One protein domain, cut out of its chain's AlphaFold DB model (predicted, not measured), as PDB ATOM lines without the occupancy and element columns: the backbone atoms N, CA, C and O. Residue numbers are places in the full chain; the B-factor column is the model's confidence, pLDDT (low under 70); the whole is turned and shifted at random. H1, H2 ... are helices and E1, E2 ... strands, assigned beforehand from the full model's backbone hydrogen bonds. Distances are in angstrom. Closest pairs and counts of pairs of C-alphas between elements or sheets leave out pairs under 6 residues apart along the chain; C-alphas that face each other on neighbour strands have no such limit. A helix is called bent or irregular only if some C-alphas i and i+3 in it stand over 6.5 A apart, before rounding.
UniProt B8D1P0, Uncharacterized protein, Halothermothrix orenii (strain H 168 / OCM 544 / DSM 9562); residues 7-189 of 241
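What this domain is: This is residues 7 to 189 of the 241 residues of an uncharacterized protein of Halothermothrix orenii (strain H 168 / OCM 544 / DSM 9562) (UniProt B8D1P0). A strongly twisted sheet of five strands forms the core, with the long helix H3 running along one face and the shorter H5 covering part of the other, while H6 sits beside the edge strand E5 at the sheet's level. H3 runs along the longest axis and only its residues 47 to 70 cover the sheet; residues 33 to 38 stick out at one end, near H2, and the small H4 is at the other end. The printed part has 183 residues with six named helices and five named strands, in the order H1 H2 H3 E1 E2 H4 E3 H5 E4 H6 E5; the class is mixed, helices and strands. The sheet is mixed, in the order E1 E2 E3 E4 E5, with E1, E2 and E3 antiparallel and E3, E4 and E5 parallel. The whole is elongated, spanning 67 by 35 by 25 A, and only just loose, close to compact, with a radius of gyration of the C-alphas of 19.6 A.

Where its parts are: H1 is residues 11 to 15, its first C-alpha at (-19.240, 12.583, 2.729), and H2 is residues 25 to 32, 10.6 A long. H3, residues 37 to 70, measures 50.3 A, from C-alpha 37 at (-17.091, -5.995, 15.855) to C-alpha 70 at (-4.765, 41.981, 6.964). E1 is residues 81 to 89, 26.4 A, and E2 is residues 92 to 100, 25.5 A. H4 is residues 105 to 108, and E3 is residues 115 to 121, 20.3 A. H5, residues 125 to 138, is 19.1 A long and irregular, with C-alphas 126 and 129 at 7.0 A. E4, residues 149 to 158, is 23.5 A long and bends by 56 degrees at residue 154. H6 is residues 166 to 174, 12.3 A. E5, residues 177 to 184, is 22.5 A long and ends at C-alpha 184, (-22.946, 15.937, 7.581).

How they stand to each other: E1 and E2 form a hairpin, with N 85 and O 96 at 2.9 A, within hydrogen-bond range. E2 and E3 are antiparallel, with N 95 and O 117 at 2.8 A. E3 and E4 are parallel, with N 152 and O 118 at 2.8 A. E4 and E5 are parallel, with N 180 and O 151 at 2.9 A. H3 is on the sheet at a height of 7.5 A, over E2, E3 and, only just, E4, over which 3 of its C-alphas fall. It runs along the strands, at 1 degrees to E3 on the local plane; its closest C-alphas to E3 are those of Asn 51 and Thr 121, 6.1 A apart. H5 is on the opposite face, which gives three layers, helices on both faces of a sheet; its closest C-alphas to E1 are those of Ile 131 and Ile 89, 6.9 A. E3, H5, E4 and E4, H6, E5 are strand-helix-strand units, two parallel neighbour strands with a helix between, each with a right-handed crossover. H6 is at the sheet's level, with the closest C-alphas of H6 and E5, Ile 169 and Met 179, 6.5 A apart. H1 is close to H3 but not clearly touching, at Ile 14 and Gly 50, 5.7 A between C-alphas. H2 is also close to H3 but not clearly touching, at Val 31 and Ala 39, 7.0 A, with a steep tilt of 62 degrees, opposite ways. H4 is only just not on the sheet, with 4 pairs of C-alphas within 10 A; its closest C-alphas to E2 are those of Gln 108 and Val 100, 6.4 A. H3 and H5 are apart. Every O i to N i+4 pair is within hydrogen-bond range in H1, H2 and H6, 28 of 30 in H3 and 6 of 10 in H5; H4 is too short for one.

The domain as a whole: The two C-alphas farthest apart are those of Lys 34 and Pro 104, 67.1 A. The printed part has no cut, and no link is long. The mean pLDDT of the printed part is 78.8; 53 residues are under 70, among them residues 13 to 44, 72 to 80 and 102 to 110.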
ATOM      1  N   LYS A   7     -18.659  24.236   2.399       79.62
ATOM      2  CA  LYS A   7     -20.098  23.945   2.251       79.62
ATOM      3  C   LYS A   7     -20.420  22.975   1.111       79.62
ATOM      4  O   LYS A   7     -21.494  22.375   1.105       79.62
ATOM      5  N   ASP A   8     -19.491  22.792   0.180       82.00
ATOM      6  CA  ASP A   8     -19.615  21.875  -0.951       82.00
ATOM      7  C   ASP A   8     -18.942  20.520  -0.687       82.00
ATOM      8  O   ASP A   8     -19.031  19.613  -1.519       82.00
ATOM      9  N   ILE A   9     -18.284  20.360   0.469       76.38
ATOM     10  CA  ILE A   9     -17.714  19.082   0.894       76.38
ATOM     11  C   ILE A   9     -18.851  18.096   1.165       76.38
ATOM     12  O   ILE A   9     -19.765  18.345   1.955       76.38
ATOM     13  N   THR A  10     -18.767  16.937   0.523       78.81
ATOM     14  CA  THR A  10     -19.676  15.815   0.749       78.81
ATOM     15  C   THR A  10     -19.002  14.704   1.546       78.81
ATOM     16  O   THR A  10     -17.776  14.617   1.609       78.81
ATOM     17  N   LEU A  11     -19.795  13.792   2.114       69.19
ATOM     18  CA  LEU A  11     -19.240  12.583   2.729       69.19
ATOM     19  C   LEU A  11     -18.402  11.784   1.719       69.19
ATOM     20  O   LEU A  11     -17.333  11.295   2.067       69.19
ATOM     21  N   GLN A  12     -18.845  11.709   0.459       71.00
ATOM     22  CA  GLN A  12     -18.107  11.028  -0.605       71.00
ATOM     23  C   GLN A  12     -16.736  11.673  -0.856       71.00
ATOM     24  O   GLN A  12     -15.785  10.967  -1.169       71.00
ATOM     25  N   ASP A  13     -16.608  12.989  -0.681       69.12
ATOM     26  CA  ASP A  13     -15.314  13.662  -0.806       69.12
ATOM     27  C   ASP A  13     -14.339  13.216   0.283       69.12
ATOM     28  O   ASP A  13     -13.176  12.987  -0.029       69.12
ATOM     29  N   ILE A  14     -14.802  13.014   1.527       66.06
ATOM     30  CA  ILE A  14     -13.961  12.426   2.585       66.06
ATOM     31  C   ILE A  14     -13.544  11.008   2.206       66.06
ATOM     32  O   ILE A  14     -12.386  10.634   2.366       66.06
ATOM     33  N   VAL A  15     -14.499  10.215   1.729       61.78
ATOM     34  CA  VAL A  15     -14.271   8.826   1.321       61.78
ATOM     35  C   VAL A  15     -13.218   8.742   0.215       61.78
ATOM     36  O   VAL A  15     -12.319   7.908   0.273       61.78
ATOM     37  N   ASN A  16     -13.282   9.663  -0.744       62.97
ATOM     38  CA  ASN A  16     -12.389   9.739  -1.893       62.97
ATOM     39  C   ASN A  16     -11.032  10.389  -1.586       62.97
ATOM     40  O   ASN A  16     -10.232  10.566  -2.501       62.97
ATOM     41  N   LEU A  17     -10.730  10.751  -0.334       59.47
ATOM     42  CA  LEU A  17      -9.444  11.359   0.029       59.47
ATOM     43  C   LEU A  17      -8.224  10.426  -0.159       59.47
ATOM     44  O   LEU A  17      -7.144  10.794   0.296       59.47
ATOM     45  N   ASN A  18      -8.365   9.256  -0.808       50.25
ATOM     46  CA  ASN A  18      -7.340   8.215  -0.993       50.25
ATOM     47  C   ASN A  18      -6.463   8.066   0.251       50.25
ATOM     48  O   ASN A  18      -5.242   8.205   0.226       50.25
ATOM     49  N   ILE A  19      -7.122   7.847   1.389       51.22
ATOM     50  CA  ILE A  19      -6.418   7.636   2.652       51.22
ATOM     51  C   ILE A  19      -5.897   6.185   2.723       51.22
ATOM     52  O   ILE A  19      -4.916   5.954   3.426       51.22
ATOM     53  N   TYR A  20      -6.473   5.274   1.921       42.62
ATOM     54  CA  TYR A  20      -5.937   3.968   1.506       42.62
ATOM     55  C   TYR A  20      -6.529   3.587   0.133       42.62
ATOM     56  O   TYR A  20      -7.733   3.748  -0.056       42.62
ATOM     57  N   ASP A  21      -5.719   3.060  -0.791       42.09
ATOM     58  CA  ASP A  21      -6.158   2.592  -2.125       42.09
ATOM     59  C   ASP A  21      -7.020   1.302  -2.071       42.09
ATOM     60  O   ASP A  21      -7.544   0.852  -3.090       42.09
ATOM     61  N   ASP A  22      -7.231   0.736  -0.876       40.81
ATOM     62  CA  ASP A  22      -7.704  -0.645  -0.697       40.81
ATOM     63  C   ASP A  22      -9.087  -0.762  -0.022       40.81
ATOM     64  O   ASP A  22      -9.555  -1.866   0.262       40.81
ATOM     65  N   VAL A  23      -9.761   0.356   0.282       42.03
ATOM     66  CA  VAL A  23     -11.025   0.329   1.043       42.03
ATOM     67  C   VAL A  23     -12.231   0.335   0.103       42.03
ATOM     68  O   VAL A  23     -12.607   1.362  -0.459       42.03
ATOM     69  N   ASN A  24     -12.882  -0.823  -0.033       47.09
ATOM     70  CA  ASN A  24     -14.112  -0.976  -0.806       47.09
ATOM     71  C   ASN A  24     -15.341  -0.469  -0.020       47.09
ATOM     72  O   ASN A  24     -15.838  -1.118   0.902       47.09
ATOM     73  N   PHE A  25     -15.855   0.703  -0.396       48.69
ATOM     74  CA  PHE A  25     -16.942   1.375   0.322       48.69
ATOM     75  C   PHE A  25     -18.341   0.745   0.144       48.69
ATOM     76  O   PHE A  25     -19.236   0.951   0.971       48.69
ATOM     77  N   ASP A  26     -18.546  -0.093  -0.871       48.75
ATOM     78  CA  ASP A  26     -19.772  -0.897  -0.951       48.75
ATOM     79  C   ASP A  26     -19.775  -1.993   0.126       48.75
ATOM     80  O   ASP A  26     -20.821  -2.367   0.667       48.75
ATOM     81  N   GLU A  27     -18.591  -2.461   0.522       51.44
ATOM     82  CA  GLU A  27     -18.415  -3.329   1.681       51.44
ATOM     83  C   GLU A  27     -18.626  -2.548   2.995       51.44
ATOM     84  O   GLU A  27     -19.283  -3.049   3.905       51.44
ATOM     85  N   TYR A  28     -18.207  -1.277   3.050       48.59
ATOM     86  CA  TYR A  28     -18.396  -0.335   4.170       48.59
ATOM     87  C   TYR A  28     -19.874  -0.081   4.523       48.59
ATOM     88  O   TYR A  28     -20.261  -0.198   5.689       48.59
ATOM     89  N   ILE A  29     -20.747   0.177   3.540       51.56
ATOM     90  CA  ILE A  29     -22.199   0.319   3.788       51.56
ATOM     91  C   ILE A  29     -22.821  -1.020   4.226       51.56
ATOM     92  O   ILE A  29     -23.725  -1.055   5.069       51.56
ATOM     93  N   ASN A  30     -22.325  -2.139   3.694       49.84
ATOM     94  CA  ASN A  30     -22.804  -3.476   4.043       49.84
ATOM     95  C   ASN A  30     -22.346  -3.947   5.432       49.84
ATOM     96  O   ASN A  30     -23.064  -4.706   6.082       49.84
ATOM     97  N   VAL A  31     -21.196  -3.480   5.914       47.59
ATOM     98  CA  VAL A  31     -20.674  -3.728   7.263       47.59
ATOM     99  C   VAL A  31     -21.465  -2.962   8.323       47.59
ATOM    100  O   VAL A  31     -21.817  -3.552   9.344       47.59
ATOM    101  N   ILE A  32     -21.821  -1.697   8.062       45.41
ATOM    102  CA  ILE A  32     -22.716  -0.904   8.928       45.41
ATOM    103  C   ILE A  32     -24.056  -1.631   9.134       45.41
ATOM    104  O   ILE A  32     -24.646  -1.566  10.207       45.41
ATOM    105  N   ARG A  33     -24.511  -2.388   8.128       48.97
ATOM    106  CA  ARG A  33     -25.725  -3.217   8.194       48.97
ATOM    107  C   ARG A  33     -25.535  -4.593   8.851       48.97
ATOM    108  O   ARG A  33     -26.536  -5.268   9.071       48.97
ATOM    109  N   LYS A  34     -24.301  -5.045   9.119       47.59
ATOM    110  CA  LYS A  34     -23.988  -6.432   9.538       47.59
ATOM    111  C   LYS A  34     -23.250  -6.568  10.881       47.59
ATOM    112  O   LYS A  34     -22.848  -7.681  11.205       47.59
ATOM    113  N   GLU A  35     -23.067  -5.489  11.648       50.69
ATOM    114  CA  GLU A  35     -22.546  -5.503  13.035       50.69
ATOM    115  C   GLU A  35     -21.302  -6.394  13.269       50.69
ATOM    116  O   GLU A  35     -21.215  -7.126  14.254       50.69
ATOM    117  N   LYS A  36     -20.297  -6.355  12.381       54.22
ATOM    118  CA  LYS A  36     -19.022  -7.043  12.652       54.22
ATOM    119  C   LYS A  36     -18.168  -6.218  13.633       54.22
ATOM    120  O   LYS A  36     -17.807  -5.093  13.285       54.22
ATOM    121  N   PRO A  37     -17.767  -6.761  14.802       54.38
ATOM    122  CA  PRO A  37     -17.091  -5.995  15.855       54.38
ATOM    123  C   PRO A  37     -15.786  -5.300  15.425       54.38
ATOM    124  O   PRO A  37     -15.583  -4.144  15.772       54.38
ATOM    125  N   GLY A  38     -14.936  -5.950  14.620       53.00
ATOM    126  CA  GLY A  38     -13.645  -5.377  14.194       53.00
ATOM    127  C   GLY A  38     -13.751  -4.239  13.172       53.00
ATOM    128  O   GLY A  38     -12.890  -3.369  13.113       53.00
ATOM    129  N   ALA A  39     -14.840  -4.193  12.405       56.69
ATOM    130  CA  ALA A  39     -15.007  -3.195  11.357       56.69
ATOM    131  C   ALA A  39     -15.536  -1.850  11.889       56.69
ATOM    132  O   ALA A  39     -15.405  -0.817  11.236       56.69
ATOM    133  N   LYS A  40     -16.095  -1.844  13.107       58.75
ATOM    134  CA  LYS A  40     -16.516  -0.627  13.808       58.75
ATOM    135  C   LYS A  40     -15.317   0.216  14.262       58.75
ATOM    136  O   LYS A  40     -15.367   1.437  14.157       58.75
ATOM    137  N   ASP A  41     -14.236  -0.416  14.714       64.62
ATOM    138  CA  ASP A  41     -13.045   0.296  15.194       64.62
ATOM    139  C   ASP A  41     -12.241   0.922  14.047       64.62
ATOM    140  O   ASP A  41     -11.781   2.061  14.151       64.62
ATOM    141  N   GLU A  42     -12.102   0.214  12.926       64.81
ATOM    142  CA  GLU A  42     -11.487   0.762  11.710       64.81
ATOM    143  C   GLU A  42     -12.312   1.918  11.130       64.81
ATOM    144  O   GLU A  42     -11.756   2.947  10.744       64.81
ATOM    145  N   LEU A  43     -13.641   1.795  11.164       64.62
ATOM    146  CA  LEU A  43     -14.569   2.854  10.777       64.62
ATOM    147  C   LEU A  43     -14.380   4.125  11.614       64.62
ATOM    148  O   LEU A  43     -14.279   5.218  11.058       64.62
ATOM    149  N   LEU A  44     -14.310   4.003  12.940       66.19
ATOM    150  CA  LEU A  44     -14.125   5.158  13.822       66.19
ATOM    151  C   LEU A  44     -12.788   5.865  13.562       66.19
ATOM    152  O   LEU A  44     -12.744   7.093  13.545       66.19
ATOM    153  N   LYS A  45     -11.719   5.108  13.278       72.06
ATOM    154  CA  LYS A  45     -10.415   5.673  12.893       72.06
ATOM    155  C   LYS A  45     -10.474   6.420  11.560       72.06
ATOM    156  O   LYS A  45      -9.868   7.483  11.432       72.06
ATOM    157  N   LEU A  46     -11.188   5.883  10.570       69.69
ATOM    158  CA  LEU A  46     -11.369   6.539   9.271       69.69
ATOM    159  C   LEU A  46     -12.167   7.839   9.402       69.69
ATOM    160  O   LEU A  46     -11.756   8.860   8.851       69.69
ATOM    161  N   LEU A  47     -13.264   7.819  10.163       71.50
ATOM    162  CA  LEU A  47     -14.079   9.007  10.421       71.50
ATOM    163  C   LEU A  47     -13.285  10.086  11.157       71.50
ATOM    164  O   LEU A  47     -13.312  11.244  10.746       71.50
ATOM    165  N   ASP A  48     -12.535   9.711  12.194       79.19
ATOM    166  CA  ASP A  48     -11.680  10.654  12.910       79.19
ATOM    167  C   ASP A  48     -10.641  11.280  11.969       79.19
ATOM    168  O   ASP A  48     -10.521  12.501  11.893       79.19
ATOM    169  N   ARG A  49      -9.974  10.474  11.134       79.00
ATOM    170  CA  ARG A  49      -9.002  10.986  10.159       79.00
ATOM    171  C   ARG A  49      -9.635  11.895   9.102       79.00
ATOM    172  O   ARG A  49      -9.029  12.902   8.737       79.00
ATOM    173  N   GLY A  50     -10.845  11.584   8.643       80.69
ATOM    174  CA  GLY A  50     -11.628  12.461   7.772       80.69
ATOM    175  C   GLY A  50     -11.921  13.810   8.431       80.69
ATOM    176  O   GLY A  50     -11.649  14.860   7.844       80.69
ATOM    177  N   ASN A  51     -12.370  13.790   9.688       86.44
ATOM    178  CA  ASN A  51     -12.612  14.995  10.482       86.44
ATOM    179  C   ASN A  51     -11.328  15.811  10.687       86.44
ATOM    180  O   ASN A  51     -11.372  17.036  10.620       86.44
ATOM    181  N   GLN A  52     -10.172  15.165  10.862       88.00
ATOM    182  CA  GLN A  52      -8.877  15.850  10.949       88.00
ATOM    183  C   GLN A  52      -8.510  16.580   9.653       88.00
ATOM    184  O   GLN A  52      -7.980  17.692   9.698       88.00
ATOM    185  N   VAL A  53      -8.772  15.976   8.488       86.25
ATOM    186  CA  VAL A  53      -8.527  16.635   7.194       86.25
ATOM    187  C   VAL A  53      -9.443  17.843   7.029       86.25
ATOM    188  O   VAL A  53      -8.964  18.915   6.672       86.25
ATOM    189  N   ILE A  54     -10.726  17.703   7.358       87.44
ATOM    190  CA  ILE A  54     -11.678  18.817   7.296       87.44
ATOM    191  C   ILE A  54     -11.289  19.924   8.272       87.44
ATOM    192  O   ILE A  54     -11.251  21.084   7.878       87.44
ATOM    193  N   LYS A  55     -10.926  19.586   9.514       92.69
ATOM    194  CA  LYS A  55     -10.428  20.554  10.499       92.69
ATOM    195  C   LYS A  55      -9.278  21.386   9.929       92.69
ATOM    196  O   LYS A  55      -9.262  22.601  10.100       92.69
ATOM    197  N   LYS A  56      -8.337  20.754   9.217       90.19
ATOM    198  CA  LYS A  56      -7.245  21.470   8.536       90.19
ATOM    199  C   LYS A  56      -7.761  22.409   7.448       90.19
ATOM    200  O   LYS A  56      -7.342  23.561   7.444       90.19
ATOM    201  N   SER A  57      -8.697  21.966   6.607       88.31
ATOM    202  CA  SER A  57      -9.328  22.825   5.595       88.31
ATOM    203  C   SER A  57     -10.027  24.045   6.215       88.31
ATOM    204  O   SER A  57      -9.819  25.155   5.744       88.31
ATOM    205  N   PHE A  58     -10.757  23.877   7.324       90.38
ATOM    206  CA  PHE A  58     -11.362  24.986   8.084       90.38
ATOM    207  C   PHE A  58     -10.335  26.028   8.535       90.38
ATOM    208  O   PHE A  58     -10.532  27.229   8.354       90.38
ATOM    209  N   ILE A  59      -9.227  25.565   9.114       92.25
ATOM    210  CA  ILE A  59      -8.150  26.439   9.586       92.25
ATOM    211  C   ILE A  59      -7.486  27.158   8.407       92.25
ATOM    212  O   ILE A  59      -7.146  28.334   8.515       92.25
ATOM    213  N   GLU A  60      -7.260  26.458   7.295       91.44
ATOM    214  CA  GLU A  60      -6.617  27.017   6.107       91.44
ATOM    215  C   GLU A  60      -7.486  28.081   5.430       91.44
ATOM    216  O   GLU A  60      -6.966  29.154   5.120       91.44
ATOM    217  N   GLU A  61      -8.789  27.834   5.265       90.19
ATOM    218  CA  GLU A  61      -9.730  28.809   4.700       90.19
ATOM    219  C   GLU A  61      -9.814  30.082   5.557       90.19
ATOM    220  O   GLU A  61      -9.667  31.191   5.032       90.19
ATOM    221  N   GLU A  62      -9.970  29.955   6.880       91.94
ATOM    222  CA  GLU A  62     -10.014  31.131   7.763       91.94
ATOM    223  C   GLU A  62      -8.672  31.873   7.763       91.94
ATOM    224  O   GLU A  62      -8.632  33.099   7.683       91.94
ATOM    225  N   LEU A  63      -7.545  31.157   7.774       91.50
ATOM    226  CA  LEU A  63      -6.227  31.785   7.721       91.50
ATOM    227  C   LEU A  63      -6.003  32.550   6.407       91.50
ATOM    228  O   LEU A  63      -5.385  33.615   6.415       91.50
ATOM    229  N   GLN A  64      -6.475  32.022   5.275       90.50
ATOM    230  CA  GLN A  64      -6.422  32.720   3.988       90.50
ATOM    231  C   GLN A  64      -7.285  33.985   4.002       90.50
ATOM    232  O   GLN A  64      -6.841  35.029   3.519       90.50
ATOM    233  N   LYS A  65      -8.483  33.911   4.589       89.19
ATOM    234  CA  LYS A  65      -9.366  35.064   4.776       89.19
ATOM    235  C   LYS A  65      -8.704  36.139   5.644       89.19
ATOM    236  O   LYS A  65      -8.581  37.271   5.189       89.19
ATOM    237  N   LEU A  66      -8.180  35.779   6.816       89.31
ATOM    238  CA  LEU A  66      -7.490  36.711   7.715       89.31
ATOM    239  C   LEU A  66      -6.257  37.344   7.059       89.31
ATOM    240  O   LEU A  66      -6.046  38.547   7.170       89.31
ATOM    241  N   LYS A  67      -5.474  36.571   6.296       87.56
ATOM    242  CA  LYS A  67      -4.358  37.100   5.491       87.56
ATOM    243  C   LYS A  67      -4.815  38.124   4.463       87.56
ATOM    244  O   LYS A  67      -4.134  39.123   4.243       87.56
ATOM    245  N   LYS A  68      -5.934  37.854   3.792       86.06
ATOM    246  CA  LYS A  68      -6.503  38.770   2.806       86.06
ATOM    247  C   LYS A  68      -6.964  40.061   3.479       86.06
ATOM    248  O   LYS A  68      -6.626  41.126   2.982       86.06
ATOM    249  N   GLU A  69      -7.672  39.960   4.599       83.88
ATOM    250  CA  GLU A  69      -8.163  41.104   5.376       83.88
ATOM    251  C   GLU A  69      -7.023  41.936   5.974       83.88
ATOM    252  O   GLU A  69      -7.057  43.156   5.897       83.88
ATOM    253  N   HIS A  70      -5.965  41.295   6.477       81.00
ATOM    254  CA  HIS A  70      -4.765  41.981   6.964       81.00
ATOM    255  C   HIS A  70      -4.121  42.870   5.892       81.00
ATOM    256  O   HIS A  70      -3.677  43.980   6.171       81.00
ATOM    257  N   ASN A  71      -4.104  42.394   4.645       71.81
ATOM    258  CA  ASN A  71      -3.514  43.111   3.516       71.81
ATOM    259  C   ASN A  71      -4.470  44.135   2.874       71.81
ATOM    260  O   ASN A  71      -4.060  44.861   1.966       71.81
ATOM    261  N   GLN A  72      -5.743  44.178   3.282       67.44
ATOM    262  CA  GLN A  72      -6.743  45.091   2.737       67.44
ATOM    263  C   GLN A  72      -6.872  46.332   3.621       67.44
ATOM    264  O   GLN A  72      -7.387  46.281   4.728       67.44
ATOM    265  N   ILE A  73      -6.443  47.473   3.085       62.66
ATOM    266  CA  ILE A  73      -6.693  48.792   3.672       62.66
ATOM    267  C   ILE A  73      -8.114  49.200   3.272       62.66
ATOM    268  O   ILE A  73      -8.400  49.311   2.078       62.66
ATOM    269  N   ASN A  74      -8.999  49.435   4.245       58.12
ATOM    270  CA  ASN A  74     -10.328  49.983   3.963       58.12
ATOM    271  C   ASN A  74     -10.191  51.419   3.403       58.12
ATOM    272  O   ASN A  74      -9.707  52.293   4.130       58.12
ATOM    273  N   PRO A  75     -10.586  51.681   2.140       56.41
ATOM    274  CA  PRO A  75     -10.398  52.984   1.504       56.41
ATOM    275  C   PRO A  75     -11.339  54.065   2.056       56.41
ATOM    276  O   PRO A  75     -10.984  55.240   2.023       56.41
ATOM    277  N   ASP A  76     -12.497  53.685   2.606       57.66
ATOM    278  CA  ASP A  76     -13.477  54.624   3.174       57.66
ATOM    279  C   ASP A  76     -13.091  55.070   4.597       57.66
ATOM    280  O   ASP A  76     -13.496  56.138   5.056       57.66
ATOM    281  N   PHE A  77     -12.262  54.273   5.283       56.59
ATOM    282  CA  PHE A  77     -11.801  54.496   6.659       56.59
ATOM    283  C   PHE A  77     -10.269  54.457   6.778       56.59
ATOM    284  O   PHE A  77      -9.743  53.981   7.781       56.59
ATOM    285  N   ASN A  78      -9.568  54.919   5.732       52.97
ATOM    286  CA  ASN A  78      -8.120  55.165   5.647       52.97
ATOM    287  C   ASN A  78      -7.268  54.471   6.735       52.97
ATOM    288  O   ASN A  78      -6.767  55.159   7.621       52.97
ATOM    289  N   LEU A  79      -7.024  53.152   6.594       59.44
ATOM    290  CA  LEU A  79      -6.037  52.324   7.343       59.44
ATOM    291  C   LEU A  79      -6.563  51.373   8.439       59.44
ATOM    292  O   LEU A  79      -5.774  50.929   9.269       59.44
ATOM    293  N   VAL A  80      -7.842  50.987   8.438       65.38
ATOM    294  CA  VAL A  80      -8.279  49.836   9.258       65.38
ATOM    295  C   VAL A  80      -7.682  48.540   8.692       65.38
ATOM    296  O   VAL A  80      -7.920  48.231   7.522       65.38
ATOM    297  N   THR A  81      -6.933  47.791   9.510       72.69
ATOM    298  CA  THR A  81      -6.342  46.482   9.167       72.69
ATOM    299  C   THR A  81      -6.769  45.408  10.166       72.69
ATOM    300  O   THR A  81      -7.145  45.710  11.297       72.69
ATOM    301  N   THR A  82      -6.710  44.135   9.775       82.00
ATOM    302  CA  THR A  82      -6.954  43.007  10.691       82.00
ATOM    303  C   THR A  82      -5.631  42.380  11.103       82.00
ATOM    304  O   THR A  82      -4.967  41.772  10.271       82.00
ATOM    305  N   ASP A  83      -5.255  42.469  12.374       86.31
ATOM    306  CA  ASP A  83      -4.151  41.680  12.922       86.31
ATOM    307  C   ASP A  83      -4.633  40.276  13.272       86.31
ATOM    308  O   ASP A  83      -5.784  40.072  13.667       86.31
ATOM    309  N   TYR A  84      -3.755  39.286  13.119       90.69
ATOM    310  CA  TYR A  84      -4.081  37.909  13.454       90.69
ATOM    311  C   TYR A  84      -2.851  37.107  13.871       90.69
ATOM    312  O   TYR A  84      -1.723  37.389  13.465       90.69
ATOM    313  N   PHE A  85      -3.081  36.049  14.642       90.44
ATOM    314  CA  PHE A  85      -2.076  35.025  14.897       90.44
ATOM    315  C   PHE A  85      -2.694  33.631  14.963       90.44
ATOM    316  O   PHE A  85      -3.900  33.446  15.128       90.44
ATOM    317  N   LYS A  86      -1.822  32.631  14.837       93.44
ATOM    318  CA  LYS A  86      -2.153  31.213  14.953       93.44
ATOM    319  C   LYS A  86      -1.434  30.632  16.165       93.44
ATOM    320  O   LYS A  86      -0.211  30.709  16.244       93.44
ATOM    321  N   GLY A  87      -2.193  30.038  17.076       93.44
ATOM    322  CA  GLY A  87      -1.704  29.301  18.236       93.44
ATOM    323  C   GLY A  87      -2.125  27.834  18.192       93.44
ATOM    324  O   GLY A  87      -3.056  27.454  17.479       93.44
ATOM    325  N   GLN A  88      -1.431  27.002  18.962       93.81
ATOM    326  CA  GLN A  88      -1.810  25.613  19.196       93.81
ATOM    327  C   GLN A  88      -1.576  25.275  20.668       93.81
ATOM    328  O   GLN A  88      -0.496  25.539  21.196       93.81
ATOM    329  N   ILE A  89      -2.584  24.688  21.308       92.31
ATOM    330  CA  ILE A  89      -2.519  24.169  22.676       92.31
ATOM    331  C   ILE A  89      -2.992  22.720  22.607       92.31
ATOM    332  O   ILE A  89      -4.185  22.458  22.490       92.31
ATOM    333  N   GLU A  90      -2.041  21.786  22.619       92.44
ATOM    334  CA  GLU A  90      -2.310  20.356  22.404       92.44
ATOM    335  C   GLU A  90      -3.099  20.107  21.100       92.44
ATOM    336  O   GLU A  90      -2.617  20.454  20.015       92.44
ATOM    337  N   SER A  91      -4.287  19.499  21.180       89.50
ATOM    338  CA  SER A  91      -5.167  19.215  20.039       89.50
ATOM    339  C   SER A  91      -5.999  20.426  19.585       89.50
ATOM    340  O   SER A  91      -6.486  20.442  18.447       89.50
ATOM    341  N   LEU A  92      -6.097  21.478  20.410       95.44
ATOM    342  CA  LEU A  92      -6.817  22.711  20.097       95.44
ATOM    343  C   LEU A  92      -5.962  23.645  19.233       95.44
ATOM    344  O   LEU A  92      -4.946  24.197  19.665       95.44
ATOM    345  N   MET A  93      -6.433  23.885  18.014       97.06
ATOM    346  CA  MET A  93      -5.900  24.925  17.139       97.06
ATOM    347  C   MET A  93      -6.667  26.222  17.364       97.06
ATOM    348  O   MET A  93      -7.893  26.207  17.334       97.06
ATOM    349  N   VAL A  94      -5.963  27.339  17.539       95.94
ATOM    350  CA  VAL A  94      -6.572  28.656  17.772       95.94
ATOM    351  C   VAL A  94      -6.127  29.623  16.685       95.94
ATOM    352  O   VAL A  94      -4.930  29.796  16.445       95.94
ATOM    353  N   LEU A  95      -7.086  30.277  16.042       94.62
ATOM    354  CA  LEU A  95      -6.869  31.475  15.243       94.62
ATOM    355  C   LEU A  95      -7.454  32.651  16.016       94.62
ATOM    356  O   LEU A  95      -8.625  32.629  16.386       94.62
ATOM    357  N   ALA A  96      -6.631  33.653  16.285       92.00
ATOM    358  CA  ALA A  96      -7.062  34.869  16.950       92.00
ATOM    359  C   ALA A  96      -6.938  36.030  15.972       92.00
ATOM    360  O   ALA A  96      -5.945  36.110  15.243       92.00
ATOM    361  N   SER A  97      -7.921  36.920  15.964       90.94
ATOM    362  CA  SER A  97      -7.897  38.120  15.138       90.94
ATOM    363  C   SER A  97      -8.425  39.332  15.888       90.94
ATOM    364  O   SER A  97      -9.166  39.217  16.863       90.94
ATOM    365  N   ARG A  98      -8.015  40.509  15.428       87.81
ATOM    366  CA  ARG A  98      -8.476  41.798  15.928       87.81
ATOM    367  C   ARG A  98      -8.463  42.805  14.792       87.81
ATOM    368  O   ARG A  98      -7.492  42.895  14.047       87.81
ATOM    369  N   THR A  99      -9.505  43.619  14.709       84.00
ATOM    370  CA  THR A  99      -9.503  44.802  13.847       84.00
ATOM    371  C   THR A  99      -8.779  45.947  14.550       84.00
ATOM    372  O   THR A  99      -9.087  46.295  15.693       84.00
ATOM    373  N   VAL A 100      -7.787  46.518  13.875       78.38
ATOM    374  CA  VAL A 100      -6.946  47.600  14.377       78.38
ATOM    375  C   VAL A 100      -7.266  48.862  13.593       78.38
ATOM    376  O   VAL A 100      -7.124  48.920  12.373       78.38
ATOM    377  N   GLU A 101      -7.714  49.880  14.319       73.12
ATOM    378  CA  GLU A 101      -7.888  51.223  13.779       73.12
ATOM    379  C   GLU A 101      -6.548  51.978  13.788       73.12
ATOM    380  O   GLU A 101      -5.733  51.790  14.702       73.12
ATOM    381  N   PRO A 102      -6.307  52.857  12.803       66.00
ATOM    382  CA  PRO A 102      -5.110  53.683  12.776       66.00
ATOM    383  C   PRO A 102      -5.052  54.610  13.992       66.00
ATOM    384  O   PRO A 102      -6.017  55.287  14.341       66.00
ATOM    385  N   GLY A 103      -3.888  54.670  14.633       66.06
ATOM    386  CA  GLY A 103      -3.678  55.477  15.827       66.06
ATOM    387  C   GLY A 103      -2.259  55.335  16.382       66.06
ATOM    388  O   GLY A 103      -1.439  54.645  15.777       66.06
ATOM    389  N   PRO A 104      -1.957  55.987  17.520       64.25
ATOM    390  CA  PRO A 104      -0.667  55.868  18.206       64.25
ATOM    391  C   PRO A 104      -0.271  54.403  18.457       64.25
ATOM    392  O   PRO A 104      -1.150  53.555  18.609       64.25
ATOM    393  N   GLU A 105       1.027  54.101  18.591       64.75
ATOM    394  CA  GLU A 105       1.519  52.743  18.920       64.75
ATOM    395  C   GLU A 105       0.819  52.140  20.153       64.75
ATOM    396  O   GLU A 105       0.572  50.937  20.219       64.75
ATOM    397  N   GLU A 106       0.412  52.977  21.108       60.81
ATOM    398  CA  GLU A 106      -0.362  52.604  22.301       60.81
ATOM    399  C   GLU A 106      -1.761  52.040  21.986       60.81
ATOM    400  O   GLU A 106      -2.331  51.314  22.795       60.81
ATOM    401  N   VAL A 107      -2.345  52.374  20.829       59.91
ATOM    402  CA  VAL A 107      -3.637  51.859  20.336       59.91
ATOM    403  C   VAL A 107      -3.456  50.553  19.562       59.91
ATOM    404  O   VAL A 107      -4.265  49.626  19.712       59.91
ATOM    405  N   GLN A 108      -2.369  50.453  18.795       60.53
ATOM    406  CA  GLN A 108      -2.003  49.249  18.045       60.53
ATOM    407  C   GLN A 108      -1.576  48.116  18.990       60.53
ATOM    408  O   GLN A 108      -2.054  46.994  18.867       60.53
ATOM    409  N   SER A 109      -0.813  48.433  20.039       63.72
ATOM    410  CA  SER A 109      -0.342  47.482  21.061       63.72
ATOM    411  C   SER A 109      -1.403  47.021  22.071       63.72
ATOM    412  O   SER A 109      -1.103  46.211  22.956       63.72
ATOM    413  N   LYS A 110      -2.655  47.499  21.974       66.31
ATOM    414  CA  LYS A 110      -3.721  47.085  22.898       66.31
ATOM    415  C   LYS A 110      -3.986  45.581  22.794       66.31
ATOM    416  O   LYS A 110      -4.202  45.027  21.722       66.31
ATOM    417  N   LYS A 111      -4.092  44.917  23.941       71.25
ATOM    418  CA  LYS A 111      -4.516  43.510  24.024       71.25
ATOM    419  C   LYS A 111      -6.045  43.360  24.024       71.25
ATOM    420  O   LYS A 111      -6.552  42.324  24.423       71.25
ATOM    421  N   ASN A 112      -6.793  44.374  23.581       75.56
ATOM    422  CA  ASN A 112      -8.254  44.411  23.686       75.56
ATOM    423  C   ASN A 112      -8.960  44.168  22.357       75.56
ATOM    424  O   ASN A 112      -8.476  44.640  21.337       75.56
ATOM    425  N   GLY A 113     -10.131  43.528  22.395       80.44
ATOM    426  CA  GLY A 113     -10.954  43.269  21.211       80.44
ATOM    427  C   GLY A 113     -10.401  42.127  20.360       80.44
ATOM    428  O   GLY A 113     -10.458  42.186  19.135       80.44
ATOM    429  N   TRP A 114      -9.780  41.138  21.009       88.56
ATOM    430  CA  TRP A 114      -9.331  39.929  20.332       88.56
ATOM    431  C   TRP A 114     -10.454  38.911  20.303       88.56
ATOM    432  O   TRP A 114     -10.986  38.511  21.339       88.56
ATOM    433  N   TYR A 115     -10.754  38.454  19.099       91.12
ATOM    434  CA  TYR A 115     -11.709  37.402  18.846       91.12
ATOM    435  C   TYR A 115     -10.960  36.085  18.623       91.12
ATOM    436  O   TYR A 115     -10.073  35.985  17.772       91.12
ATOM    437  N   PHE A 116     -11.300  35.071  19.422       93.44
ATOM    438  CA  PHE A 116     -10.629  33.775  19.431       93.44
ATOM    439  C   PHE A 116     -11.521  32.703  18.819       93.44
ATOM    440  O   PHE A 116     -12.600  32.413  19.336       93.44
ATOM    441  N   ARG A 117     -11.029  32.060  17.757       95.31
ATOM    442  CA  ARG A 117     -11.684  30.935  17.094       95.31
ATOM    443  C   ARG A 117     -10.853  29.663  17.243       95.31
ATOM    444  O   ARG A 117      -9.733  29.566  16.744       95.31
ATOM    445  N   GLY A 118     -11.407  28.690  17.951       96.94
ATOM    446  CA  GLY A 118     -10.843  27.367  18.172       96.94
ATOM    447  C   GLY A 118     -11.347  26.343  17.161       96.94
ATOM    448  O   GLY A 118     -12.472  26.441  16.668       96.94
ATOM    449  N   TYR A 119     -10.533  25.325  16.894       97.56
ATOM    450  CA  TYR A 119     -10.878  24.199  16.030       97.56
ATOM    451  C   TYR A 119     -10.448  22.883  16.670       97.56
ATOM    452  O   TYR A 119      -9.274  22.705  17.012       97.56
ATOM    453  N   ILE A 120     -11.396  21.955  16.773       96.75
ATOM    454  CA  ILE A 120     -11.211  20.621  17.349       96.75
ATOM    455  C   ILE A 120     -12.077  19.608  16.586       96.75
ATOM    456  O   ILE A 120     -13.080  19.983  15.977       96.75
ATOM    457  N   THR A 121     -11.709  18.327  16.567       94.62
ATOM    458  CA  THR A 121     -12.619  17.268  16.100       94.62
ATOM    459  C   THR A 121     -13.522  16.794  17.237       94.62
ATOM    460  O   THR A 121     -13.217  16.981  18.415       94.62
ATOM    461  N   LEU A 122     -14.624  16.116  16.910       89.50
ATOM    462  CA  LEU A 122     -15.477  15.475  17.916       89.50
ATOM    463  C   LEU A 122     -14.687  14.501  18.813       89.50
ATOM    464  O   LEU A 122     -14.944  14.421  20.011       89.50
ATOM    465  N   GLY A 123     -13.716  13.773  18.250       86.75
ATOM    466  CA  GLY A 123     -12.883  12.830  19.001       86.75
ATOM    467  C   GLY A 123     -11.945  13.506  20.005       86.75
ATOM    468  O   GLY A 123     -11.687  12.950  21.072       86.75
ATOM    469  N   GLU A 124     -11.474  14.708  19.676       93.31
ATOM    470  CA  GLU A 124     -10.603  15.536  20.514       93.31
ATOM    471  C   GLU A 124     -11.394  16.350  21.553       93.31
ATOM    472  O   GLU A 124     -10.846  16.711  22.588       93.31
ATOM    473  N   LEU A 125     -12.696  16.596  21.340       92.38
ATOM    474  CA  LEU A 125     -13.539  17.390  22.249       92.38
ATOM    475  C   LEU A 125     -13.491  16.903  23.708       92.38
ATOM    476  O   LEU A 125     -13.558  17.707  24.634       92.38
ATOM    477  N   LYS A 126     -13.315  15.595  23.927       90.06
ATOM    478  CA  LYS A 126     -13.162  14.991  25.263       90.06
ATOM    479  C   LYS A 126     -11.950  15.514  26.054       90.06
ATOM    480  O   LYS A 126     -11.919  15.370  27.270       90.06
ATOM    481  N   GLU A 127     -10.956  16.082  25.374       93.56
ATOM    482  CA  GLU A 127      -9.733  16.654  25.955       93.56
ATOM    483  C   GLU A 127      -9.900  18.148  26.277       93.56
ATOM    484  O   GLU A 127      -9.080  18.732  26.987       93.56
ATOM    485  N   LEU A 128     -10.980  18.781  25.804       94.56
ATOM    486  CA  LEU A 128     -11.238  20.199  26.033       94.56
ATOM    487  C   LEU A 128     -11.264  20.586  27.527       94.56
ATOM    488  O   LEU A 128     -10.651  21.605  27.846       94.56
ATOM    489  N   PRO A 129     -11.856  19.804  28.461       95.75
ATOM    490  CA  PRO A 129     -11.792  20.105  29.896       95.75
ATOM    491  C   PRO A 129     -10.369  20.277  30.437       95.75
ATOM    492  O   PRO A 129     -10.136  21.130  31.292       95.75
ATOM    493  N   SER A 130      -9.408  19.495  29.938       95.81
ATOM    494  CA  SER A 130      -8.002  19.621  30.333       95.81
ATOM    495  C   SER A 130      -7.276  20.741  29.596       95.81
ATOM    496  O   SER A 130      -6.420  21.388  30.190       95.81
ATOM    497  N   ILE A 131      -7.622  21.003  28.334       95.00
ATOM    498  CA  ILE A 131      -6.944  21.994  27.483       95.00
ATOM    499  C   ILE A 131      -7.385  23.426  27.810       95.00
ATOM    500  O   ILE A 131      -6.570  24.352  27.833       95.00
ATOM    501  N   TYR A 132      -8.675  23.627  28.072       95.62
ATOM    502  CA  TYR A 132      -9.275  24.952  28.182       95.62
ATOM    503  C   TYR A 132      -8.683  25.833  29.303       95.62
ATOM    504  O   TYR A 132      -8.427  27.014  29.050       95.62
ATOM    505  N   PRO A 133      -8.330  25.311  30.495       95.06
ATOM    506  CA  PRO A 133      -7.618  26.100  31.503       95.06
ATOM    507  C   PRO A 133      -6.267  26.653  31.015       95.06
ATOM    508  O   PRO A 133      -5.896  27.781  31.355       95.06
ATOM    509  N   TYR A 134      -5.536  25.901  30.183       94.81
ATOM    510  CA  TYR A 134      -4.286  26.379  29.583       94.81
ATOM    511  C   TYR A 134      -4.539  27.470  28.550       94.81
ATOM    512  O   TYR A 134      -3.788  28.443  28.517       94.81
ATOM    513  N   PHE A 135      -5.615  27.355  27.767       94.56
ATOM    514  CA  PHE A 135      -6.073  28.424  26.882       94.56
ATOM    515  C   PHE A 135      -6.378  29.706  27.666       94.56
ATOM    516  O   PHE A 135      -5.811  30.757  27.354       94.56
ATOM    517  N   LYS A 136      -7.184  29.620  28.738       92.88
ATOM    518  CA  LYS A 136      -7.498  30.784  29.583       92.88
ATOM    519  C   LYS A 136      -6.231  31.446  30.106       92.88
ATOM    520  O   LYS A 136      -6.105  32.663  30.014       92.88
ATOM    521  N   LYS A 137      -5.276  30.650  30.596       92.44
ATOM    522  CA  LYS A 137      -3.995  31.143  31.115       92.44
ATOM    523  C   LYS A 137      -3.141  31.801  30.029       92.44
ATOM    524  O   LYS A 137      -2.668  32.918  30.242       92.44
ATOM    525  N   ALA A 138      -2.951  31.133  28.891       90.56
ATOM    526  CA  ALA A 138      -2.100  31.594  27.794       90.56
ATOM    527  C   ALA A 138      -2.563  32.937  27.220       90.56
ATOM    528  O   ALA A 138      -1.735  33.776  26.876       90.56
ATOM    529  N   TYR A 139      -3.878  33.155  27.172       89.94
ATOM    530  CA  TYR A 139      -4.467  34.363  26.604       89.94
ATOM    531  C   TYR A 139      -5.135  35.261  27.652       89.94
ATOM    532  O   TYR A 139      -5.988  36.078  27.312       89.94
ATOM    533  N   SER A 140      -4.792  35.100  28.933       87.12
ATOM    534  CA  SER A 140      -5.428  35.805  30.064       87.12
ATOM    535  C   SER A 140      -5.294  37.327  29.998       87.12
ATOM    536  O   SER A 140      -6.127  38.052  30.529       87.12
ATOM    537  N   GLU A 141      -4.254  37.811  29.330       84.00
ATOM    538  CA  GLU A 141      -3.969  39.232  29.151       84.00
ATOM    539  C   GLU A 141      -4.724  39.887  27.986       84.00
ATOM    540  O   GLU A 141      -4.649  41.105  27.829       84.00
ATOM    541  N   TYR A 142      -5.426  39.097  27.166       84.81
ATOM    542  CA  TYR A 142      -6.229  39.600  26.057       84.81
ATOM    543  C   TYR A 142      -7.675  39.805  26.507       84.81
ATOM    544  O   TYR A 142      -8.294  38.881  27.034       84.81
ATOM    545  N   ASN A 143      -8.223  40.997  26.273       71.88
ATOM    546  CA  ASN A 143      -9.640  41.282  26.477       71.88
ATOM    547  C   ASN A 143     -10.439  40.781  25.259       71.88
ATOM    548  O   ASN A 143     -10.084  41.075  24.110       71.88
ATOM    549  N   ARG A 144     -11.476  39.995  25.552       74.81
ATOM    550  CA  ARG A 144     -12.288  39.187  24.633       74.81
ATOM    551  C   ARG A 144     -13.725  39.715  24.667       74.81
ATOM    552  O   ARG A 144     -14.113  40.316  25.667       74.81
ATOM    553  N   ASP A 145     -14.475  39.518  23.589       68.62
ATOM    554  CA  ASP A 145     -15.872  39.963  23.491       68.62
ATOM    555  C   ASP A 145     -16.816  39.078  24.346       68.62
ATOM    556  O   ASP A 145     -16.435  38.575  25.400       68.62
ATOM    557  N   GLU A 146     -18.070  38.901  23.920       70.50
ATOM    558  CA  GLU A 146     -19.147  38.212  24.654       70.50
ATOM    559  C   GLU A 146     -18.807  36.766  25.069       70.50
ATOM    560  O   GLU A 146     -19.324  36.271  26.069       70.50
ATOM    561  N   TRP A 147     -17.888  36.110  24.358       77.75
ATOM    562  CA  TRP A 147     -17.358  34.790  24.693       77.75
ATOM    563  C   TRP A 147     -15.829  34.769  24.657       77.75
ATOM    564  O   TRP A 147     -15.168  35.490  23.908       77.75
ATOM    565  N   GLU A 148     -15.249  33.873  25.452       88.06
ATOM    566  CA  GLU A 148     -13.806  33.681  25.534       88.06
ATOM    567  C   GLU A 148     -13.232  32.901  24.342       88.06
ATOM    568  O   GLU A 148     -12.055  33.073  24.019       88.06
ATOM    569  N   LEU A 149     -14.026  32.012  23.738       93.31
ATOM    570  CA  LEU A 149     -13.621  31.146  22.629       93.31
ATOM    571  C   LEU A 149     -14.839  30.732  21.795       93.31
ATOM    572  O   LEU A 149     -15.750  30.101  22.319       93.31
ATOM    573  N   GLU A 150     -14.827  31.003  20.489       94.88
ATOM    574  CA  GLU A 150     -15.732  30.336  19.546       94.88
ATOM    575  C   GLU A 150     -15.096  29.029  19.073       94.88
ATOM    576  O   GLU A 150     -14.088  29.043  18.368       94.88
ATOM    577  N   LEU A 151     -15.658  27.888  19.454       96.56
ATOM    578  CA  LEU A 151     -15.101  26.572  19.179       96.56
ATOM    579  C   LEU A 151     -15.857  25.865  18.052       96.56
ATOM    580  O   LEU A 151     -16.993  25.431  18.226       96.56
ATOM    581  N   ASN A 152     -15.184  25.656  16.923       97.12
ATOM    582  CA  ASN A 152     -15.682  24.820  15.838       97.12
ATOM    583  C   ASN A 152     -15.355  23.347  16.118       97.12
ATOM    584  O   ASN A 152     -14.182  22.960  16.154       97.12
ATOM    585  N   VAL A 153     -16.392  22.522  16.280       96.25
ATOM    586  CA  VAL A 153     -16.277  21.074  16.515       96.25
ATOM    587  C   VAL A 153     -16.589  20.310  15.230       96.25
ATOM    588  O   VAL A 153     -17.749  20.107  14.859       96.25
ATOM    589  N   VAL A 154     -15.543  19.853  14.547       94.19
ATOM    590  CA  VAL A 154     -15.651  19.120  13.279       94.19
ATOM    591  C   VAL A 154     -16.027  17.660  13.523       94.19
ATOM    592  O   VAL A 154     -15.385  16.954  14.302       94.19
ATOM    593  N   GLY A 155     -17.061  17.190  12.829       87.69
ATOM    594  CA  GLY A 155     -17.666  15.877  13.053       87.69
ATOM    595  C   GLY A 155     -18.740  15.882  14.146       87.69
ATOM    596  O   GLY A 155     -19.270  14.825  14.468       87.69
ATOM    597  N   GLY A 156     -19.085  17.050  14.697       88.31
ATOM    598  CA  GLY A 156     -20.142  17.229  15.691       88.31
ATOM    599  C   GLY A 156     -21.569  17.048  15.159       88.31
ATOM    600  O   GLY A 156     -22.506  17.131  15.946       88.31
ATOM    601  N   ILE A 157     -21.766  16.798  13.856       86.44
ATOM    602  CA  ILE A 157     -23.076  16.495  13.257       86.44
ATOM    603  C   ILE A 157     -23.015  15.193  12.456       86.44
ATOM    604  O   ILE A 157     -22.182  15.031  11.562       86.44
ATOM    605  N   ILE A 158     -23.962  14.295  12.733       79.19
ATOM    606  CA  ILE A 158     -24.094  12.996  12.073       79.19
ATOM    607  C   ILE A 158     -25.520  12.859  11.538       79.19
ATOM    608  O   ILE A 158     -26.488  12.831  12.294       79.19
ATOM    609  N   GLN A 159     -25.660  12.783  10.212       77.31
ATOM    610  CA  GLN A 159     -26.952  12.691   9.517       77.31
ATOM    611  C   GLN A 159     -27.951  13.791   9.923       77.31
ATOM    612  O   GLN A 159     -29.158  13.560  10.041       77.31
ATOM    613  N   GLY A 160     -27.445  15.008  10.121       73.38
ATOM    614  CA  GLY A 160     -28.236  16.173  10.515       73.38
ATOM    615  C   GLY A 160     -28.659  16.189  11.985       73.38
ATOM    616  O   GLY A 160     -29.523  16.990  12.339       73.38
ATOM    617  N   TYR A 161     -28.081  15.328  12.824       76.56
ATOM    618  CA  TYR A 161     -28.276  15.354  14.270       76.56
ATOM    619  C   TYR A 161     -26.980  15.758  14.982       76.56
ATOM    620  O   TYR A 161     -25.912  15.275  14.595       76.56
ATOM    621  N   PRO A 162     -27.053  16.615  16.015       83.75
ATOM    622  CA  PRO A 162     -25.918  16.904  16.884       83.75
ATOM    623  C   PRO A 162     -25.392  15.624  17.544       83.75
ATOM    624  O   PRO A 162     -26.170  14.823  18.058       83.75
ATOM    625  N   ALA A 163     -24.074  15.443  17.536       81.00
ATOM    626  CA  ALA A 163     -23.377  14.383  18.265       81.00
ATOM    627  C   ALA A 163     -22.961  14.816  19.684       81.00
ATOM    628  O   ALA A 163     -22.419  14.013  20.438       81.00
ATOM    629  N   VAL A 164     -23.208  16.082  20.024       81.94
ATOM    630  CA  VAL A 164     -23.034  16.669  21.353       81.94
ATOM    631  C   VAL A 164     -24.419  17.080  21.836       81.94
ATOM    632  O   VAL A 164     -25.172  17.699  21.079       81.94
ATOM    633  N   ASP A 165     -24.778  16.692  23.053       81.31
ATOM    634  CA  ASP A 165     -26.065  17.034  23.650       81.31
ATOM    635  C   ASP A 165     -26.139  18.514  24.066       81.31
ATOM    636  O   ASP A 165     -25.132  19.199  24.253       81.31
ATOM    637  N   GLU A 166     -27.369  19.009  24.195       84.12
ATOM    638  CA  GLU A 166     -27.663  20.407  24.521       84.12
ATOM    639  C   GLU A 166     -27.132  20.818  25.903       84.12
ATOM    640  O   GLU A 166     -26.670  21.945  26.066       84.12
ATOM    641  N   GLU A 167     -27.146  19.912  26.885       85.56
ATOM    642  CA  GLU A 167     -26.637  20.178  28.236       85.56
ATOM    643  C   GLU A 167     -25.129  20.430  28.204       85.56
ATOM    644  O   GLU A 167     -24.653  21.421  28.757       85.56
ATOM    645  N   THR A 168     -24.385  19.607  27.465       87.88
ATOM    646  CA  THR A 168     -22.952  19.798  27.247       87.88
ATOM    647  C   THR A 168     -22.669  21.127  26.544       87.88
ATOM    648  O   THR A 168     -21.807  21.878  27.001       87.88
ATOM    649  N   ILE A 169     -23.403  21.462  25.476       89.50
ATOM    650  CA  ILE A 169     -23.240  22.744  24.764       89.50
ATOM    651  C   ILE A 169     -23.482  23.934  25.705       89.50
ATOM    652  O   ILE A 169     -22.695  24.881  25.711       89.50
ATOM    653  N   ASN A 170     -24.543  23.881  26.510       88.75
ATOM    654  CA  ASN A 170     -24.891  24.954  27.440       88.75
ATOM    655  C   ASN A 170     -23.883  25.065  28.591       88.75
ATOM    656  O   ASN A 170     -23.486  26.171  28.936       88.75
ATOM    657  N   SER A 171     -23.386  23.940  29.116       91.69
ATOM    658  CA  SER A 171     -22.349  23.951  30.158       91.69
ATOM    659  C   SER A 171     -21.066  24.650  29.691       91.69
ATOM    660  O   SER A 171     -20.483  25.447  30.418       91.69
ATOM    661  N   TRP A 172     -20.660  24.430  28.437       94.06
ATOM    662  CA  TRP A 172     -19.518  25.125  27.846       94.06
ATOM    663  C   TRP A 172     -19.787  26.600  27.576       94.06
ATOM    664  O   TRP A 172     -18.880  27.419  27.732       94.06
ATOM    665  N   ARG A 173     -21.025  26.957  27.227       91.44
ATOM    666  CA  ARG A 173     -21.429  28.358  27.102       91.44
ATOM    667  C   ARG A 173     -21.296  29.102  28.424       91.44
ATOM    668  O   ARG A 173     -20.737  30.196  28.421       91.44
ATOM    669  N   ASP A 174     -21.741  28.501  29.524       91.12
ATOM    670  CA  ASP A 174     -21.616  29.082  30.867       91.12
ATOM    671  C   ASP A 174     -20.142  29.314  31.255       91.12
ATOM    672  O   ASP A 174     -19.816  30.264  31.964       91.12
ATOM    673  N   GLU A 175     -19.230  28.492  30.726       91.38
ATOM    674  CA  GLU A 175     -17.777  28.631  30.886       91.38
ATOM    675  C   GLU A 175     -17.128  29.659  29.935       91.38
ATOM    676  O   GLU A 175     -15.919  29.907  30.026       91.38
ATOM    677  N   GLY A 176     -17.911  30.274  29.040       91.00
ATOM    678  CA  GLY A 176     -17.464  31.265  28.059       91.00
ATOM    679  C   GLY A 176     -17.048  30.682  26.704       91.00
ATOM    680  O   GLY A 176     -16.326  31.345  25.955       91.00
ATOM    681  N   VAL A 177     -17.457  29.456  26.368       94.12
ATOM    682  CA  VAL A 177     -17.152  28.799  25.086       94.12
ATOM    683  C   VAL A 177     -18.405  28.695  24.219       94.12
ATOM    684  O   VAL A 177     -19.339  27.958  24.527       94.12
ATOM    685  N   LEU A 178     -18.404  29.380  23.078       93.44
ATOM    686  CA  LEU A 178     -19.466  29.268  22.083       93.44
ATOM    687  C   LEU A 178     -19.154  28.122  21.116       93.44
ATOM    688  O   LEU A 178     -18.273  28.244  20.270       93.44
ATOM    689  N   MET A 179     -19.860  26.999  21.235       94.31
ATOM    690  CA  MET A 179     -19.635  25.834  20.376       94.31
ATOM    691  C   MET A 179     -20.465  25.896  19.089       94.31
ATOM    692  O   MET A 179     -21.692  25.901  19.146       94.31
ATOM    693  N   GLU A 180     -19.802  25.819  17.934       95.00
ATOM    694  CA  GLU A 180     -20.443  25.558  16.641       95.00
ATOM    695  C   GLU A 180     -20.094  24.142  16.174       95.00
ATOM    696  O   GLU A 180     -18.929  23.801  15.937       95.00
ATOM    697  N   LEU A 181     -21.113  23.292  16.028       94.44
ATOM    698  CA  LEU A 181     -20.922  21.929  15.537       94.44
ATOM    699  C   LEU A 181     -20.974  21.902  14.012       94.44
ATOM    700  O   LEU A 181     -21.880  22.467  13.406       94.44
ATOM    701  N   TRP A 182     -20.055  21.153  13.412       95.44
ATOM    702  CA  TRP A 182     -20.000  20.921  11.972       95.44
ATOM    703  C   TRP A 182     -20.018  19.436  11.653       95.44
ATOM    704  O   TRP A 182     -19.443  18.622  12.373       95.44
ATOM    705  N   GLY A 183     -20.637  19.063  10.542       90.31
ATOM    706  CA  GLY A 183     -20.645  17.683  10.070       90.31
ATOM    707  C   GLY A 183     -21.622  17.491   8.924       90.31
ATOM    708  O   GLY A 183     -21.868  18.419   8.164       90.31
ATOM    709  N   PHE A 184     -22.180  16.291   8.778       84.75
ATOM    710  CA  PHE A 184     -22.946  15.937   7.581       84.75
ATOM    711  C   PHE A 184     -24.442  15.852   7.842       84.75
ATOM    712  O   PHE A 184     -24.890  15.209   8.793       84.75
ATOM    713  N   ASP A 185     -25.226  16.465   6.959       84.31
ATOM    714  CA  ASP A 185     -26.678  16.350   6.957       84.31
ATOM    715  C   ASP A 185     -27.160  14.990   6.404       84.31
ATOM    716  O   ASP A 185     -26.378  14.113   6.031       84.31
ATOM    717  N   LYS A 186     -28.484  14.792   6.337       79.69
ATOM    718  CA  LYS A 186     -29.090  13.570   5.764       79.69
ATOM    719  C   LYS A 186     -28.809  13.386   4.267       79.69
ATOM    720  O   LYS A 186     -28.968  12.282   3.757       79.69
ATOM    721  N   GLY A 187     -28.454  14.460   3.567       81.44
ATOM    722  CA  GLY A 187     -28.055  14.464   2.163       81.44
ATOM    723  C   GLY A 187     -26.547  14.315   1.964       81.44
ATOM    724  O   GLY A 187     -26.082  14.500   0.840       81.44
ATOM    725  N   ASN A 188     -25.793  13.986   3.020       79.00
ATOM    726  CA  ASN A 188     -24.335  13.875   3.025       79.00
ATOM    727  C   ASN A 188     -23.604  15.173   2.651       79.00
ATOM    728  O   ASN A 188     -22.459  15.110   2.197       79.00
ATOM    729  N   LYS A 189     -24.236  16.335   2.833       88.31
ATOM    730  CA  LYS A 189     -23.608  17.644   2.638       88.31
ATOM    731  C   LYS A 189     -23.088  18.186   3.956       88.31
ATOM    732  O   LYS A 189     -23.732  18.005   4.992       88.31
TER     733      LYS A 189